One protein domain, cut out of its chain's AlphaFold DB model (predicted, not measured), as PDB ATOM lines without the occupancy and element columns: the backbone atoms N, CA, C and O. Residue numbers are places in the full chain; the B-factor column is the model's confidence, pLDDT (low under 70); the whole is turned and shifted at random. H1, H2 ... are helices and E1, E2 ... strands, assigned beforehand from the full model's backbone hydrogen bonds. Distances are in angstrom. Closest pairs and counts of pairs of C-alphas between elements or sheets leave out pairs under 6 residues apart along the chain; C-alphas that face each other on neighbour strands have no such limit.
ATOM      1  N   SER A  11     127.579  45.834  53.472       86.50
ATOM      2  CA  SER A  11     127.040  44.674  52.768       86.50
ATOM      3  C   SER A  11     125.905  44.062  53.587       86.50
ATOM      4  O   SER A  11     125.990  43.950  54.811       86.50
ATOM      5  N   LEU A  12     124.849  43.600  52.912       82.88
ATOM      6  CA  LEU A  12     123.728  42.903  53.552       82.88
ATOM      7  C   LEU A  12     124.211  41.733  54.428       82.88
ATOM      8  O   LEU A  12     123.666  41.489  55.499       82.88
ATOM      9  N   VAL A  13     125.264  41.039  53.982       88.75
ATOM     10  CA  VAL A  13     125.871  39.915  54.706       88.75
ATOM     11  C   VAL A  13     126.531  40.379  56.003       88.75
ATOM     12  O   VAL A  13     126.359  39.736  57.034       88.75
ATOM     13  N   GLU A  14     127.238  41.508  55.983       86.50
ATOM     14  CA  GLU A  14     127.898  42.059  57.172       86.50
ATOM     15  C   GLU A  14     126.872  42.510  58.214       86.50
ATOM     16  O   GLU A  14     127.029  42.220  59.401       86.50
ATOM     17  N   VAL A  15     125.785  43.156  57.776       91.31
ATOM     18  CA  VAL A  15     124.677  43.554  58.661       91.31
ATOM     19  C   VAL A  15     124.014  42.324  59.285       91.31
ATOM     20  O   VAL A  15     123.751  42.307  60.486       91.31
ATOM     21  N   LEU A  16     123.790  41.271  58.497       91.19
ATOM     22  CA  LEU A  16     123.144  40.047  58.965       91.19
ATOM     23  C   LEU A  16     124.020  39.291  59.972       91.19
ATOM     24  O   LEU A  16     123.529  38.904  61.030       91.19
ATOM     25  N   ILE A  17     125.321  39.146  59.693       93.06
ATOM     26  CA  ILE A  17     126.285  38.546  60.629       93.06
ATOM     27  C   ILE A  17     126.369  39.372  61.920       93.06
ATOM     28  O   ILE A  17     126.358  38.800  63.008       93.06
ATOM     29  N   SER A  18     126.391  40.703  61.825       93.12
ATOM     30  CA  SER A  18     126.455  41.586  62.999       93.12
ATOM     31  C   SER A  18     125.221  41.441  63.894       93.12
ATOM     32  O   SER A  18     125.360  41.298  65.107       93.12
ATOM     33  N   ILE A  19     124.016  41.413  63.314       93.12
ATOM     34  CA  ILE A  19     122.769  41.205  64.067       93.12
ATOM     35  C   ILE A  19     122.729  39.793  64.663       93.12
ATOM     36  O   ILE A  19     122.302  39.632  65.804       93.12
ATOM     37  N   ALA A  20     123.198  38.778  63.930       93.44
ATOM     38  CA  ALA A  20     123.247  37.403  64.422       93.44
ATOM     39  C   ALA A  20     124.184  37.263  65.632       93.44
ATOM     40  O   ALA A  20     123.784  36.708  66.652       93.44
ATOM     41  N   ILE A  21     125.399  37.816  65.555       94.44
ATOM     42  CA  ILE A  21     126.355  37.820  66.672       94.44
ATOM     43  C   ILE A  21     125.791  38.616  67.854       94.44
ATOM     44  O   ILE A  21     125.836  38.138  68.988       94.44
ATOM     45  N   LEU A  22     125.207  39.794  67.601       94.25
ATOM     46  CA  LEU A  22     124.573  40.602  68.642       94.25
ATOM     47  C   LEU A  22     123.459  39.819  69.343       94.25
ATOM     48  O   LEU A  22     123.461  39.748  70.566       94.25
ATOM     49  N   ALA A  23     122.560  39.174  68.597       92.25
ATOM     50  CA  ALA A  23     121.463  38.386  69.157       92.25
ATOM     51  C   ALA A  23     121.974  37.228  70.033       92.25
ATOM     52  O   ALA A  23     121.506  37.071  71.164       92.25
ATOM     53  N   ILE A  24     122.978  36.481  69.552       93.94
ATOM     54  CA  ILE A  24     123.616  35.373  70.286       93.94
ATOM     55  C   ILE A  24     124.197  35.855  71.620       93.94
ATOM     56  O   ILE A  24     124.103  35.142  72.617       93.94
ATOM     57  N   ILE A  25     124.762  37.063  71.660       93.25
ATOM     58  CA  ILE A  25     125.360  37.640  72.869       93.25
ATOM     59  C   ILE A  25     124.296  38.273  73.784       93.25
ATOM     60  O   ILE A  25     124.359  38.122  75.002       93.25
ATOM     61  N   THR A  26     123.290  38.962  73.240       94.81
ATOM     62  CA  THR A  26     122.307  39.709  74.045       94.81
ATOM     63  C   THR A  26     121.333  38.823  74.811       94.81
ATOM     64  O   THR A  26     120.959  39.173  75.928       94.81
ATOM     65  N   LEU A  27     120.934  37.674  74.254       90.00
ATOM     66  CA  LEU A  27     119.987  36.762  74.905       90.00
ATOM     67  C   LEU A  27     120.501  36.225  76.258       90.00
ATOM     68  O   LEU A  27     119.787  36.375  77.255       90.00
ATOM     69  N   PRO A  28     121.722  35.656  76.359       88.94
ATOM     70  CA  PRO A  28     122.253  35.216  77.646       88.94
ATOM     71  C   PRO A  28     122.528  36.393  78.588       88.94
ATOM     72  O   PRO A  28     122.261  36.280  79.782       88.94
ATOM     73  N   ILE A  29     122.981  37.544  78.075       92.88
ATOM     74  CA  ILE A  29     123.227  38.742  78.891       92.88
ATOM     75  C   ILE A  29     121.936  39.254  79.545       92.88
ATOM     76  O   ILE A  29     121.929  39.533  80.744       92.88
ATOM     77  N   LEU A  30     120.831  39.340  78.800       92.69
ATOM     78  CA  LEU A  30     119.541  39.774  79.345       92.69
ATOM     79  C   LEU A  30     119.033  38.810  80.422       92.69
ATOM     80  O   LEU A  30     118.514  39.253  81.447       92.69
ATOM     81  N   SER A  31     119.221  37.504  80.215       88.94
ATOM     82  CA  SER A  31     118.890  36.484  81.215       88.94
ATOM     83  C   SER A  31     119.707  36.672  82.499       88.94
ATOM     84  O   SER A  31     119.137  36.697  83.590       88.94
ATOM     85  N   ILE A  32     121.021  36.906  82.385       92.00
ATOM     86  CA  ILE A  32     121.900  37.170  83.535       92.00
ATOM     87  C   ILE A  32     121.469  38.439  84.275       92.00
ATOM     88  O   ILE A  32     121.316  38.394  85.492       92.00
ATOM     89  N   PHE A  33     121.214  39.548  83.573       91.94
ATOM     90  CA  PHE A  33     120.765  40.792  84.209       91.94
ATOM     91  C   PHE A  33     119.398  40.654  84.876       91.94
ATOM     92  O   PHE A  33     119.209  41.157  85.981       91.94
ATOM     93  N   THR A  34     118.457  39.951  84.244       92.12
ATOM     94  CA  THR A  34     117.119  39.725  84.811       92.12
ATOM     95  C   THR A  34     117.209  38.871  86.074       92.12
ATOM     96  O   THR A  34     116.606  39.207  87.093       92.12
ATOM     97  N   ASN A  35     118.009  37.805  86.038       89.12
ATOM     98  CA  ASN A  35     118.244  36.959  87.203       89.12
ATOM     99  C   ASN A  35     118.973  37.724  88.312       89.12
ATOM    100  O   ASN A  35     118.554  37.650  89.461       89.12
ATOM    101  N   ALA A  36     119.995  38.515  87.981       90.50
ATOM    102  CA  ALA A  36     120.702  39.351  88.947       90.50
ATOM    103  C   ALA A  36     119.773  40.389  89.593       90.50
ATOM    104  O   ALA A  36     119.765  40.524  90.812       90.50
ATOM    105  N   ALA A  37     118.934  41.073  88.810       90.19
ATOM    106  CA  ALA A  37     117.958  42.028  89.333       90.19
ATOM    107  C   ALA A  37     116.938  41.354  90.264       90.19
ATOM    108  O   ALA A  37     116.643  41.877  91.339       90.19
ATOM    109  N   LYS A  38     116.441  40.165  89.891       88.69
ATOM    110  CA  LYS A  38     115.528  39.375  90.726       88.69
ATOM    111  C   LYS A  38     116.195  38.931  92.031       88.69
ATOM    112  O   LYS A  38     115.595  39.080  93.092       88.69
ATOM    113  N   THR A  39     117.426  38.427  91.963       89.44
ATOM    114  CA  THR A  39     118.203  38.016  93.139       89.44
ATOM    115  C   THR A  39     118.484  39.200  94.056       89.44
ATOM    116  O   THR A  39     118.246  39.093  95.253       89.44
ATOM    117  N   ASN A  40     118.894  40.345  93.511       89.06
ATOM    118  CA  ASN A  40     119.166  41.549  94.297       89.06
ATOM    119  C   ASN A  40     117.900  42.095  94.964       89.06
ATOM    120  O   ASN A  40     117.933  42.455  96.135       89.06
ATOM    121  N   SER A  41     116.769  42.120  94.250       88.44
ATOM    122  CA  SER A  41     115.485  42.523  94.837       88.44
ATOM    123  C   SER A  41     115.052  41.572  95.951       88.44
ATOM    124  O   SER A  41     114.581  42.039  96.985       88.44
ATOM    125  N   LYS A  42     115.247  40.257  95.778       87.56
ATOM    126  CA  LYS A  42     114.966  39.273  96.830       87.56
ATOM    127  C   LYS A  42     115.880  39.475  98.042       87.56
ATOM    128  O   LYS A  42     115.379  39.501  99.155       87.56
ATOM    129  N   ALA A  43     117.184  39.649  97.824       86.19
ATOM    130  CA  ALA A  43     118.155  39.862  98.895       86.19
ATOM    131  C   ALA A  43     117.827  41.119  99.713       86.19
ATOM    132  O   ALA A  43     117.726  41.036 100.932       86.19
ATOM    133  N   ARG A  44     117.557  42.245  99.039       89.00
ATOM    134  CA  ARG A  44     117.158  43.499  99.691       89.00
ATOM    135  C   ARG A  44     115.861  43.351 100.488       89.00
ATOM    136  O   ARG A  44     115.770  43.849 101.603       89.00
ATOM    137  N   ARG A  45     114.873  42.633  99.945       90.81
ATOM    138  CA  ARG A  45     113.620  42.352 100.660       90.81
ATOM    139  C   ARG A  45     113.858  41.532 101.926       90.81
ATOM    140  O   ARG A  45     113.294  41.847 102.965       90.81
ATOM    141  N   THR A  46     114.682  40.488 101.844       88.12
ATOM    142  CA  THR A  46     115.040  39.671 103.011       88.12
ATOM    143  C   THR A  46     115.801  40.487 104.057       88.12
ATOM    144  O   THR A  46     115.533  40.342 105.243       88.12
ATOM    145  N   GLU A  47     116.704  41.379 103.642       87.25
ATOM    146  CA  GLU A  47     117.404  42.297 104.549       87.25
ATOM    147  C   GLU A  47     116.426  43.231 105.276       87.25
ATOM    148  O   GLU A  47     116.438  43.292 106.502       87.25
ATOM    149  N   ASN A  48     115.510  43.872 104.542       91.12
ATOM    150  CA  ASN A  48     114.477  44.738 105.116       91.12
ATOM    151  C   ASN A  48     113.552  43.967 106.084       91.12
ATOM    152  O   ASN A  48     113.243  44.454 107.170       91.12
ATOM    153  N   ALA A  49     113.175  42.732 105.736       87.69
ATOM    154  CA  ALA A  49     112.395  41.856 106.611       87.69
ATOM    155  C   ALA A  49     113.150  41.482 107.902       87.69
ATOM    156  O   ALA A  49     112.552  41.474 108.975       87.69
ATOM    157  N   ASN A  50     114.461  41.225 107.827       85.56
ATOM    158  CA  ASN A  50     115.291  40.969 109.009       85.56
ATOM    159  C   ASN A  50     115.392  42.199 109.916       85.56
ATOM    160  O   ASN A  50     115.302  42.069 111.134       85.56
ATOM    161  N   THR A  51     115.556  43.395 109.346       89.19
ATOM    162  CA  THR A  51     115.557  44.638 110.128       89.19
ATOM    163  C   THR A  51     114.220  44.854 110.829       89.19
ATOM    164  O   THR A  51     114.207  45.139 112.024       89.19
ATOM    165  N   ALA A  52     113.101  44.651 110.126       89.38
ATOM    166  CA  ALA A  52     111.770  44.743 110.715       89.38
ATOM    167  C   ALA A  52     111.600  43.768 111.891       89.38
ATOM    168  O   ALA A  52     111.210  44.182 112.980       89.38
ATOM    169  N   ALA A  53     111.964  42.496 111.701       84.75
ATOM    170  CA  ALA A  53     111.883  41.479 112.745       84.75
ATOM    171  C   ALA A  53     112.722  41.828 113.988       84.75
ATOM    172  O   ALA A  53     112.232  41.690 115.107       84.75
ATOM    173  N   ASN A  54     113.955  42.315 113.806       84.12
ATOM    174  CA  ASN A  54     114.814  42.718 114.924       84.12
ATOM    175  C   ASN A  54     114.227  43.894 115.711       84.12
ATOM    176  O   ASN A  54     114.205  43.840 116.936       84.12
ATOM    177  N   ASN A  55     113.684  44.904 115.026       88.00
ATOM    178  CA  ASN A  55     113.047  46.035 115.696       88.00
ATOM    179  C   ASN A  55     111.855  45.588 116.564       88.00
ATOM    180  O   ASN A  55     111.689  46.083 117.676       88.00
ATOM    181  N   ILE A  56     111.042  44.641 116.072       89.19
ATOM    182  CA  ILE A  56     109.931  44.068 116.849       89.19
ATOM    183  C   ILE A  56     110.455  43.309 118.074       89.19
ATOM    184  O   ILE A  56     109.916  43.449 119.169       89.19
ATOM    185  N   ILE A  57     111.518  42.516 117.913       83.25
ATOM    186  CA  ILE A  57     112.121  41.768 119.025       83.25
ATOM    187  C   ILE A  57     112.642  42.703 120.113       83.25
ATOM    188  O   ILE A  57     112.440  42.428 121.294       83.25
ATOM    189  N   GLU A  58     113.333  43.775 119.733       81.38
ATOM    190  CA  GLU A  58     113.876  44.744 120.683       81.38
ATOM    191  C   GLU A  58     112.768  45.435 121.476       81.38
ATOM    192  O   GLU A  58     112.883  45.555 122.694       81.38
ATOM    193  N   GLU A  59     111.670  45.828 120.827       86.31
ATOM    194  CA  GLU A  59     110.555  46.459 121.528       86.31
ATOM    195  C   GLU A  59     109.836  45.489 122.475       86.31
ATOM    196  O   GLU A  59     109.690  45.803 123.655       86.31
ATOM    197  N   ILE A  60     109.483  44.280 122.016       83.69
ATOM    198  CA  ILE A  60     108.821  43.275 122.871       83.69
ATOM    199  C   ILE A  60     109.683  42.917 124.089       83.69
ATOM    200  O   ILE A  60     109.157  42.660 125.168       83.69
ATOM    201  N   LYS A  61     111.014  42.903 123.952       76.50
ATOM    202  CA  LYS A  61     111.922  42.630 125.078       76.50
ATOM    203  C   LYS A  61     111.890  43.699 126.167       76.50
ATOM    204  O   LYS A  61     112.133  43.359 127.322       76.50
ATOM    205  N   ASN A  62     111.603  44.946 125.810       77.25
ATOM    206  CA  ASN A  62     111.647  46.083 126.727       77.25
ATOM    207  C   ASN A  62     110.307  46.356 127.425       77.25
ATOM    208  O   ASN A  62     110.259  47.175 128.339       77.25
ATOM    209  N   VAL A  63     109.233  45.685 127.010       77.44
ATOM    210  CA  VAL A  63     107.868  45.927 127.492       77.44
ATOM    211  C   VAL A  63     107.335  44.665 128.173       77.44
ATOM    212  O   VAL A  63     107.635  43.546 127.755       77.44
ATOM    213  N   SER A  64     106.551  44.807 129.246       74.75
ATOM    214  CA  SER A  64     105.836  43.659 129.831       74.75
ATOM    215  C   SER A  64     104.824  43.115 128.827       74.75
ATOM    216  O   SER A  64     104.127  43.874 128.154       74.75
ATOM    217  N   VAL A  65     104.686  41.794 128.755       75.69
ATOM    218  CA  VAL A  65     103.733  41.128 127.861       75.69
ATOM    219  C   VAL A  65     102.301  41.617 128.093       75.69
ATOM    220  O   VAL A  65     101.536  41.751 127.140       75.69
ATOM    221  N   SER A  66     101.953  41.960 129.336       71.88
ATOM    222  CA  SER A  66     100.633  42.506 129.689       71.88
ATOM    223  C   SER A  66     100.369  43.907 129.115       71.88
ATOM    224  O   SER A  66      99.212  44.310 128.997       71.88
ATOM    225  N   ASN A  67     101.423  44.635 128.746       80.31
ATOM    226  CA  ASN A  67     101.358  46.022 128.294       80.31
ATOM    227  C   ASN A  67     101.459  46.174 126.771       80.31
ATOM    228  O   ASN A  67     101.176  47.258 126.261       80.31
ATOM    229  N   LEU A  68     101.788  45.101 126.039       83.06
ATOM    230  CA  LEU A  68     101.945  45.132 124.577       83.06
ATOM    231  C   LEU A  68     100.706  45.669 123.840       83.06
ATOM    232  O   LEU A  68     100.847  46.320 122.812       83.06
ATOM    233  N   GLU A  69      99.499  45.433 124.365       78.69
ATOM    234  CA  GLU A  69      98.245  45.915 123.758       78.69
ATOM    235  C   GLU A  69      97.823  47.325 124.222       78.69
ATOM    236  O   GLU A  69      96.902  47.902 123.645       78.69
ATOM    237  N   ILE A  70      98.414  47.861 125.299       70.31
ATOM    238  CA  ILE A  70      97.850  49.001 126.053       70.31
ATOM    239  C   ILE A  70      98.786  50.222 126.065       70.31
ATOM    240  O   ILE A  70      98.322  51.345 126.276       70.31
ATOM    241  N   GLU A  71     100.088  50.038 125.838       73.00
ATOM    242  CA  GLU A  71     101.063  51.132 125.798       73.00
ATOM    243  C   GLU A  71     101.174  51.804 124.416       73.00
ATOM    244  O   GLU A  71     100.926  51.192 123.378       73.00
ATOM    245  N   ASP A  72     101.570  53.083 124.411       75.38
ATOM    246  CA  ASP A  72     101.902  53.854 123.200       75.38
ATOM    247  C   ASP A  72     103.304  53.451 122.709       75.38
ATOM    248  O   ASP A  72     104.303  54.135 122.948       75.38
ATOM    249  N   LEU A  73     103.375  52.256 122.125       83.88
ATOM    250  CA  LEU A  73     104.590  51.652 121.585       83.88
ATOM    251  C   LEU A  73     104.889  52.162 120.169       83.88
ATOM    252  O   LEU A  73     104.034  52.750 119.504       83.88
ATOM    253  N   ASN A  74     106.104  51.918 119.662       85.62
ATOM    254  CA  ASN A  74     106.445  52.287 118.284       85.62
ATOM    255  C   ASN A  74     105.654  51.461 117.258       85.62
ATOM    256  O   ASN A  74     105.504  51.894 116.111       85.62
ATOM    257  N   TYR A  75     105.173  50.279 117.655       87.69
ATOM    258  CA  TYR A  75     104.342  49.403 116.841       87.69
ATOM    259  C   TYR A  75     103.031  49.048 117.554       87.69
ATOM    260  O   TYR A  75     102.968  48.935 118.772       87.69
ATOM    261  N   SER A  76     101.975  48.834 116.771       87.19
ATOM    262  CA  SER A  76     100.685  48.346 117.261       87.19
ATOM    263  C   SER A  76     100.695  46.818 117.287       87.19
ATOM    264  O   SER A  76     100.950  46.189 116.252       87.19
ATOM    265  N   TYR A  77     100.419  46.240 118.460       87.69
ATOM    266  CA  TYR A  77     100.335  44.798 118.692       87.69
ATOM    267  C   TYR A  77      98.879  44.394 118.878       87.69
ATOM    268  O   TYR A  77      98.267  44.637 119.916       87.69
ATOM    269  N   GLN A  78      98.314  43.742 117.869       87.12
ATOM    270  CA  GLN A  78      96.945  43.246 117.924       87.12
ATOM    271  C   GLN A  78      96.957  41.756 118.234       87.12
ATOM    272  O   GLN A  78      97.409  40.949 117.418       87.12
ATOM    273  N   LYS A  79      96.455  41.374 119.409       83.31
ATOM    274  CA  LYS A  79      96.334  39.966 119.786       83.31
ATOM    275  C   LYS A  79      95.334  39.246 118.881       83.31
ATOM    276  O   LYS A  79      94.201  39.693 118.693       83.31
ATOM    277  N   GLU A  80      95.738  38.109 118.328       78.25
ATOM    278  CA  GLU A  80      94.861  37.274 117.505       78.25
ATOM    279  C   GLU A  80      93.868  36.524 118.431       78.25
ATOM    280  O   GLU A  80      94.259  35.893 119.409       78.25
ATOM    281  N   SER A  81      92.563  36.693 118.190       58.09
ATOM    282  CA  SER A  81      91.438  36.498 119.132       58.09
ATOM    283  C   SER A  81      91.420  35.249 120.049       58.09
ATOM    284  O   SER A  81      91.623  34.130 119.589       58.09
ATOM    285  N   ASN A  82      90.947  35.461 121.294       45.00
ATOM    286  CA  ASN A  82      90.318  34.527 122.258       45.00
ATOM    287  C   ASN A  82      91.094  33.300 122.780       45.00
ATOM    288  O   ASN A  82      90.471  32.337 123.222       45.00
ATOM    289  N   GLN A  83      92.418  33.352 122.870       47.66
ATOM    290  CA  GLN A  83      93.089  32.618 123.949       47.66
ATOM    291  C   GLN A  83      93.114  33.535 125.178       47.66
ATOM    292  O   GLN A  83      93.715  34.616 125.160       47.66
ATOM    293  N   SER A  84      92.359  33.170 126.218       40.78
ATOM    294  CA  SER A  84      92.469  33.754 127.561       40.78
ATOM    295  C   SER A  84      93.946  33.779 127.982       40.78
ATOM    296  O   SER A  84      94.761  33.060 127.419       40.78
ATOM    297  N   PHE A  85      94.323  34.544 129.007       44.25
ATOM    298  CA  PHE A  85      95.644  34.418 129.667       44.25
ATOM    299  C   PHE A  85      95.907  33.012 130.284       44.25
ATOM    300  O   PHE A  85      96.796  32.867 131.123       44.25
ATOM    301  N   GLU A  86      95.085  32.027 129.915       37.41
ATOM    302  CA  GLU A  86      94.796  30.729 130.519       37.41
ATOM    303  C   GLU A  86      94.324  29.732 129.432       37.41
ATOM    304  O   GLU A  86      93.433  28.919 129.676       37.41
ATOM    305  N   ASP A  87      94.802  29.812 128.186       39.34
ATOM    306  CA  ASP A  87      94.799  28.587 127.381       39.34
ATOM    307  C   ASP A  87      95.692  27.557 128.094       39.34
ATOM    308  O   ASP A  87      96.641  27.926 128.786       39.34
ATOM    309  N   GLU A  88      95.382  26.265 127.975       42.38
ATOM    310  CA  GLU A  88      96.080  25.191 128.706       42.38
ATOM    311  C   GLU A  88      97.607  25.153 128.443       42.38
ATOM    312  O   GLU A  88      98.316  24.424 129.132       42.38
ATOM    313  N   GLN A  89      98.116  25.937 127.477       48.34
ATOM    314  CA  GLN A  89      99.532  26.061 127.117       48.34
ATOM    315  C   GLN A  89     100.116  27.493 127.176       48.34
ATOM    316  O   GLN A  89     101.326  27.627 127.043       48.34
ATOM    317  N   GLY A  90      99.335  28.562 127.387       57.47
ATOM    318  CA  GLY A  90      99.840  29.930 127.610       57.47
ATOM    319  C   GLY A  90     100.408  30.699 126.398       57.47
ATOM    320  O   GLY A  90     101.126  31.681 126.613       57.47
ATOM    321  N   VAL A  91     100.155  30.281 125.150       69.00
ATOM    322  CA  VAL A  91     100.791  30.867 123.948       69.00
ATOM    323  C   VAL A  91     100.086  32.157 123.522       69.00
ATOM    324  O   VAL A  91      98.869  32.210 123.381       69.00
ATOM    325  N   LEU A  92     100.847  33.214 123.236       76.00
ATOM    326  CA  LEU A  92     100.310  34.501 122.790       76.00
ATOM    327  C   LEU A  92     100.776  34.822 121.373       76.00
ATOM    328  O   LEU A  92     101.962  34.730 121.065       76.00
ATOM    329  N   LYS A  93      99.847  35.234 120.508       85.00
ATOM    330  CA  LYS A  93     100.129  35.620 119.120       85.00
ATOM    331  C   LYS A  93      99.641  37.033 118.846       85.00
ATOM    332  O   LYS A  93      98.483  37.352 119.113       85.00
ATOM    333  N   PHE A  94     100.519  37.843 118.274       87.56
ATOM    334  CA  PHE A  94     100.287  39.242 117.953       87.56
ATOM    335  C   PHE A  94     100.563  39.507 116.479       87.56
ATOM    336  O   PHE A  94     101.594  39.107 115.933       87.56
ATOM    337  N   LEU A  95      99.654  40.239 115.852       89.38
ATOM    338  CA  LEU A  95      99.888  40.908 114.585       89.38
ATOM    339  C   LEU A  95     100.527  42.266 114.845       89.38
ATOM    340  O   LEU A  95      99.990  43.053 115.624       89.38
ATOM    341  N   VAL A  96     101.649  42.535 114.181       90.00
ATOM    342  CA  VAL A  96     102.436  43.752 114.408       90.00
ATOM    343  C   VAL A  96     102.385  44.673 113.192       90.00
ATOM    344  O   VAL A  96     102.555  44.230 112.052       90.00
ATOM    345  N   SER A  97     102.151  45.964 113.429       88.19
ATOM    346  CA  SER A  97     102.008  46.979 112.376       88.19
ATOM    347  C   SER A  97     102.531  48.353 112.816       88.19
ATOM    348  O   SER A  97     102.580  48.644 114.005       88.19
ATOM    349  N   ASN A  98     102.932  49.217 111.872       82.31
ATOM    350  CA  ASN A  98     103.418  50.574 112.194       82.31
ATOM    351  C   ASN A  98     102.296  51.542 112.609       82.31
ATOM    352  O   ASN A  98     102.576  52.573 113.197       82.31
ATOM    353  N   ASN A  99     101.057  51.250 112.211       67.75
ATOM    354  CA  ASN A  99      99.806  51.965 112.491       67.75
ATOM    355  C   ASN A  99      98.670  50.936 112.307       67.75
ATOM    356  O   ASN A  99      98.926  49.922 111.661       67.75
ATOM    357  N   ASP A 100      97.433  51.205 112.746       63.75
ATOM    358  CA  ASP A 100      96.248  50.301 112.686       63.75
ATOM    359  C   ASP A 100      95.822  49.780 111.278       63.75
ATOM    360  O   ASP A 100      94.701  49.317 111.071       63.75
ATOM    361  N   ASN A 101      96.697  49.853 110.276       57.62
ATOM    362  CA  ASN A 101      96.521  49.467 108.880       57.62
ATOM    363  C   ASN A 101      96.882  47.999 108.572       57.62
ATOM    364  O   ASN A 101      97.089  47.663 107.407       57.62
ATOM    365  N   ASN A 102      96.947  47.113 109.570       68.12
ATOM    366  CA  ASN A 102      97.181  45.664 109.411       68.12
ATOM    367  C   ASN A 102      98.489  45.258 108.686       68.12
ATOM    368  O   ASN A 102      98.645  44.087 108.333       68.12
ATOM    369  N   SER A 103      99.426  46.181 108.447       77.81
ATOM    370  CA  SER A 103     100.707  45.898 107.786       77.81
ATOM    371  C   SER A 103     101.864  46.698 108.379       77.81
ATOM    372  O   SER A 103     101.695  47.829 108.840       77.81
ATOM    373  N   TYR A 104     103.058  46.107 108.334       87.25
ATOM    374  CA  TYR A 104     104.314  46.752 108.695       87.25
ATOM    375  C   TYR A 104     104.990  47.311 107.443       87.25
ATOM    376  O   TYR A 104     105.298  46.550 106.527       87.25
ATOM    377  N   THR A 105     105.273  48.607 107.397       86.81
ATOM    378  CA  THR A 105     105.984  49.235 106.279       86.81
ATOM    379  C   THR A 105     107.472  49.345 106.616       86.81
ATOM    380  O   THR A 105     107.867  50.091 107.510       86.81
ATOM    381  N   GLY A 106     108.309  48.597 105.893       81.31
ATOM    382  CA  GLY A 106     109.764  48.612 106.055       81.31
ATOM    383  C   GLY A 106     110.446  49.856 105.470       81.31
ATOM    384  O   GLY A 106     109.809  50.721 104.868       81.31
ATOM    385  N   ILE A 107     111.777  49.912 105.586       76.25
ATOM    386  CA  ILE A 107     112.624  51.094 105.294       76.25
ATOM    387  C   ILE A 107     112.467  51.621 103.852       76.25
ATOM    388  O   ILE A 107     112.642  52.811 103.598       76.25
ATOM    389  N   ASP A 108     112.071  50.756 102.915       75.00
ATOM    390  CA  ASP A 108     111.911  51.073 101.491       75.00
ATOM    391  C   ASP A 108     110.450  51.216 101.023       75.00
ATOM    392  O   ASP A 108     110.182  51.227  99.819       75.00
ATOM    393  N   GLY A 109     109.490  51.298 101.950       77.75
ATOM    394  CA  GLY A 109     108.062  51.330 101.617       77.75
ATOM    395  C   GLY A 109     107.500  49.976 101.166       77.75
ATOM    396  O   GLY A 109     106.429  49.927 100.568       77.75
ATOM    397  N   GLU A 110     108.233  48.880 101.400       83.69
ATOM    398  CA  GLU A 110     107.702  47.525 101.235       83.69
ATOM    399  C   GLU A 110     106.861  47.146 102.455       83.69
ATOM    400  O   GLU A 110     107.326  47.264 103.589       83.69
ATOM    401  N   ASP A 111     105.651  46.649 102.202       88.56
ATOM    402  CA  ASP A 111     104.750  46.187 103.250       88.56
ATOM    403  C   ASP A 111     104.949  44.696 103.546       88.56
ATOM    404  O   ASP A 111     105.014  43.848 102.645       88.56
ATOM    405  N   PHE A 112     104.994  44.387 104.836       90.75
ATOM    406  CA  PHE A 112     105.115  43.054 105.399       90.75
ATOM    407  C   PHE A 112     103.950  42.753 106.334       90.75
ATOM    408  O   PHE A 112     103.343  43.645 106.927       90.75
ATOM    409  N   ILE A 113     103.672  41.464 106.494       90.69
ATOM    410  CA  ILE A 113     102.820  40.960 107.568       90.69
ATOM    411  C   ILE A 113     103.762  40.379 108.614       90.69
ATOM    412  O   ILE A 113     104.544  39.484 108.291       90.69
ATOM    413  N   ILE A 114     103.703  40.895 109.840       91.06
ATOM    414  CA  ILE A 114     104.552  40.437 110.938       91.06
ATOM    415  C   ILE A 114     103.692  39.771 112.001       91.06
ATOM    416  O   ILE A 114     102.698  40.334 112.460       91.06
ATOM    417  N   GLU A 115     104.097  38.566 112.378       89.88
ATOM    418  CA  GLU A 115     103.516  37.779 113.458       89.88
ATOM    419  C   GLU A 115     104.566  37.633 114.562       89.88
ATOM    420  O   GLU A 115     105.647  37.096 114.319       89.88
ATOM    421  N   ALA A 116     104.254  38.120 115.759       87.31
ATOM    422  CA  ALA A 116     105.045  37.902 116.961       87.31
ATOM    423  C   ALA A 116     104.346  36.872 117.851       87.31
ATOM    424  O   ALA A 116     103.164  37.000 118.158       87.31
ATOM    425  N   ILE A 117     105.076  35.841 118.256       81.38
ATOM    426  CA  ILE A 117     104.576  34.718 119.043       81.38
ATOM    427  C   ILE A 117     105.393  34.659 120.326       81.38
ATOM    428  O   ILE A 117     106.615  34.550 120.268       81.38
ATOM    429  N   LEU A 118     104.727  34.720 121.470       73.88
ATOM    430  CA  LEU A 118     105.308  34.457 122.778       73.88
ATOM    431  C   LEU A 118     104.807  33.103 123.242       73.88
ATOM    432  O   LEU A 118     103.633  32.926 123.556       73.88
ATOM    433  N   ASP A 119     105.709  32.144 123.240       69.19
ATOM    434  CA  ASP A 119     105.413  30.752 123.502       69.19
ATOM    435  C   ASP A 119     106.103  30.335 124.808       69.19
ATOM    436  O   ASP A 119     107.335  30.303 124.838       69.19
ATOM    437  N   PRO A 120     105.364  30.087 125.906       56.75
ATOM    438  CA  PRO A 120     105.952  29.592 127.149       56.75
ATOM    439  C   PRO A 120     106.233  28.084 127.091       56.75
ATOM    440  O   PRO A 120     106.760  27.535 128.054       56.75
ATOM    441  N   SER A 121     105.867  27.411 125.993       51.41
ATOM    442  CA  SER A 121     106.201  26.013 125.746       51.41
ATOM    443  C   SER A 121     107.618  25.853 125.171       51.41
ATOM    444  O   SER A 121     108.370  26.810 124.961       51.41
ATOM    445  N   LYS A 407     107.923  36.127 112.925       86.31
ATOM    446  CA  LYS A 407     107.820  35.687 111.531       86.31
ATOM    447  C   LYS A 407     107.409  36.856 110.651       86.31
ATOM    448  O   LYS A 407     106.461  37.575 110.966       86.31
ATOM    449  N   VAL A 408     108.099  37.023 109.526       88.94
ATOM    450  CA  VAL A 408     107.822  38.092 108.562       88.94
ATOM    451  C   VAL A 408     107.455  37.487 107.220       88.94
ATOM    452  O   VAL A 408     108.244  36.762 106.609       88.94
ATOM    453  N   TYR A 409     106.265  37.827 106.741       90.38
ATOM    454  CA  TYR A 409     105.712  37.337 105.488       90.38
ATOM    455  C   TYR A 409     105.562  38.460 104.468       90.38
ATOM    456  O   TYR A 409     105.331  39.627 104.803       90.38
ATOM    457  N   TYR A 410     105.638  38.092 103.193       89.25
ATOM    458  CA  TYR A 410     105.393  38.996 102.079       89.25
ATOM    459  C   TYR A 410     104.006  38.765 101.474       89.25
ATOM    460  O   TYR A 410     103.734  37.694 100.948       89.25
ATOM    461  N   ARG A 411     103.151  39.796 101.448       83.38
ATOM    462  CA  ARG A 411     101.789  39.800 100.856       83.38
ATOM    463  C   ARG A 411     100.732  38.912 101.525       83.38
ATOM    464  O   ARG A 411      99.608  39.384 101.661       83.38
ATOM    465  N   SER A 412     101.035  37.672 101.905       85.00
ATOM    466  CA  SER A 412     100.099  36.762 102.591       85.00
ATOM    467  C   SER A 412     100.803  35.938 103.670       85.00
ATOM    468  O   SER A 412     102.006  35.696 103.592       85.00
ATOM    469  N   ARG A 413     100.044  35.496 104.682       82.75
ATOM    470  CA  ARG A 413     100.534  34.653 105.785       82.75
ATOM    471  C   ARG A 413     100.521  33.167 105.397       82.75
ATOM    472  O   ARG A 413      99.823  32.359 105.997       82.75
ATOM    473  N   GLU A 414     101.261  32.829 104.350       82.88
ATOM    474  CA  GLU A 414     101.452  31.454 103.876       82.88
ATOM    475  C   GLU A 414     102.942  31.096 103.962       82.88
ATOM    476  O   GLU A 414     103.795  31.953 103.735       82.88
ATOM    477  N   GLU A 415     103.268  29.836 104.264       78.00
ATOM    478  CA  GLU A 415     104.654  29.332 104.368       78.00
ATOM    479  C   GLU A 415     105.504  29.669 103.128       78.00
ATOM    480  O   GLU A 415     106.665  30.054 103.245       78.00
ATOM    481  N   GLU A 416     104.920  29.623 101.927       81.81
ATOM    482  CA  GLU A 416     105.609  29.978 100.674       81.81
ATOM    483  C   GLU A 416     106.031  31.456 100.579       81.81
ATOM    484  O   GLU A 416     106.912  31.804  99.786       81.81
ATOM    485  N   ASN A 417     105.416  32.313 101.395       85.94
ATOM    486  CA  ASN A 417     105.645  33.750 101.458       85.94
ATOM    487  C   ASN A 417     106.423  34.180 102.709       85.94
ATOM    488  O   ASN A 417     106.656  35.379 102.900       85.94
ATOM    489  N   LEU A 418     106.860  33.227 103.538       86.56
ATOM    490  CA  LEU A 418     107.738  33.474 104.674       86.56
ATOM    491  C   LEU A 418     109.108  33.964 104.179       86.56
ATOM    492  O   LEU A 418     109.792  33.298 103.399       86.56
ATOM    493  N   LEU A 419     109.510  35.155 104.621       84.19
ATOM    494  CA  LEU A 419     110.802  35.745 104.272       84.19
ATOM    495  C   LEU A 419     111.873  35.447 105.313       84.19
ATOM    496  O   LEU A 419     113.027  35.224 104.947       84.19
ATOM    497  N   THR A 420     111.500  35.509 106.590       81.38
ATOM    498  CA  THR A 420     112.403  35.273 107.715       81.38
ATOM    499  C   THR A 420     111.625  34.898 108.973       81.38
ATOM    500  O   THR A 420     110.473  35.307 109.154       81.38
ATOM    501  N   THR A 421     112.295  34.145 109.837       78.12
ATOM    502  CA  THR A 421     111.873  33.822 111.196       78.12
ATOM    503  C   THR A 421     113.053  34.121 112.105       78.12
ATOM    504  O   THR A 421     114.136  33.574 111.899       78.12
ATOM    505  N   ILE A 422     112.851  34.967 113.109       71.25
ATOM    506  CA  ILE A 422     113.845  35.218 114.152       71.25
ATOM    507  C   ILE A 422     113.294  34.691 115.472       71.25
ATOM    508  O   ILE A 422     112.146  34.955 115.824       71.25
ATOM    509  N   VAL A 423     114.117  33.934 116.196       66.56
ATOM    510  CA  VAL A 423     113.783  33.378 117.509       66.56
ATOM    511  C   VAL A 423     114.632  34.071 118.574       66.56
ATOM    512  O   VAL A 423     115.839  34.255 118.419       66.56
ATOM    513  N   SER A 424     113.991  34.484 119.661       67.56
ATOM    514  CA  SER A 424     114.589  35.141 120.817       67.56
ATOM    515  C   SER A 424     113.914  34.699 122.118       67.56
ATOM    516  O   SER A 424     113.046  33.832 122.106       67.56
ATOM    517  N   THR A 425     114.339  35.258 123.252       68.38
ATOM    518  CA  THR A 425     113.738  34.992 124.569       68.38
ATOM    519  C   THR A 425     113.170  36.275 125.148       68.38
ATOM    520  O   THR A 425     113.816  37.322 125.071       68.38
ATOM    521  N   LYS A 426     111.991  36.162 125.760       66.50
ATOM    522  CA  LYS A 426     111.401  37.158 126.655       66.50
ATOM    523  C   LYS A 426     111.277  36.528 128.041       66.50
ATOM    524  O   LYS A 426     110.768  35.420 128.162       66.50
ATOM    525  N   ILE A 427     111.762  37.225 129.059       68.81
ATOM    526  CA  ILE A 427     111.473  36.909 130.462       68.81
ATOM    527  C   ILE A 427     110.352  37.839 130.924       68.81
ATOM    528  O   ILE A 427     110.356  39.013 130.543       68.81
ATOM    529  N   GLU A 428     109.379  37.315 131.657       60.19
ATOM    530  CA  GLU A 428     108.262  38.069 132.257       60.19
ATOM    531  C   GLU A 428     108.308  37.948 133.772       60.19
ATOM    532  O   GLU A 428     108.707  36.855 134.229       60.19
TER     533      GLU A 428
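What this domain is: This is residues 11 to 121 and 407 to 428 of the 428 residues of the protein "Prepilin-type N-terminal cleavage/methylation domain-containing protein" of Lachnospira pectinoschiza (UniProt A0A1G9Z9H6). A twisted antiparallel sheet, in order E1 E2 E3 E4 E5, has the last part of one very long helix, H1, packed on one face in two layers, while residues 11 to 41 stick out as an arm. E1 E2 E3 form a meander, each strand the antiparallel neighbour of the one before. The printed part has 133 residues, H1 preceding E1 to E5, mixed in class and extended: radius of gyration of the C-alphas 23.1 A, spans 84 by 29 by 23 A.

Where its parts are: The strands are E1, residues 76 to 79, E2, 92 to 97, E3, 111 to 119, E4, 407 to 410, and E5, 418 to 427, ending at C-alpha (111.473, 36.909, 130.462). H1, residues 12 to 62, runs 74.2 A from C-alpha (123.728, 42.903, 53.552), with a kink of 27 degrees near residue 26.

How they stand to each other: Within hydrogen-bond range are N 78 and O 95 of E1 and E2, 2.9 A, N 94 and O 116 of E2 and E3, 2.8 A, N 113 and O 409 of E3 and E4, 3.0 A, and N 408 and O 420 of E4 and E5, 3.0 A. H1 is on the sheet; its closest C-alphas to E5 are those of Lys 61 and Lys 426, 5.7 A. In H1, 46 of 47 O i to N i+4 pairs are within range.

The domain as a whole: Residues 122 to 406 are not printed; C-alphas 121 and 407 are 17.3 A apart. The links H1 to E1, E1 to E2 and E2 to E3 are long. The model's pLDDT is under 70 at residues 81 to 91, 99 to 102, 119 to 121 and 423 to 428.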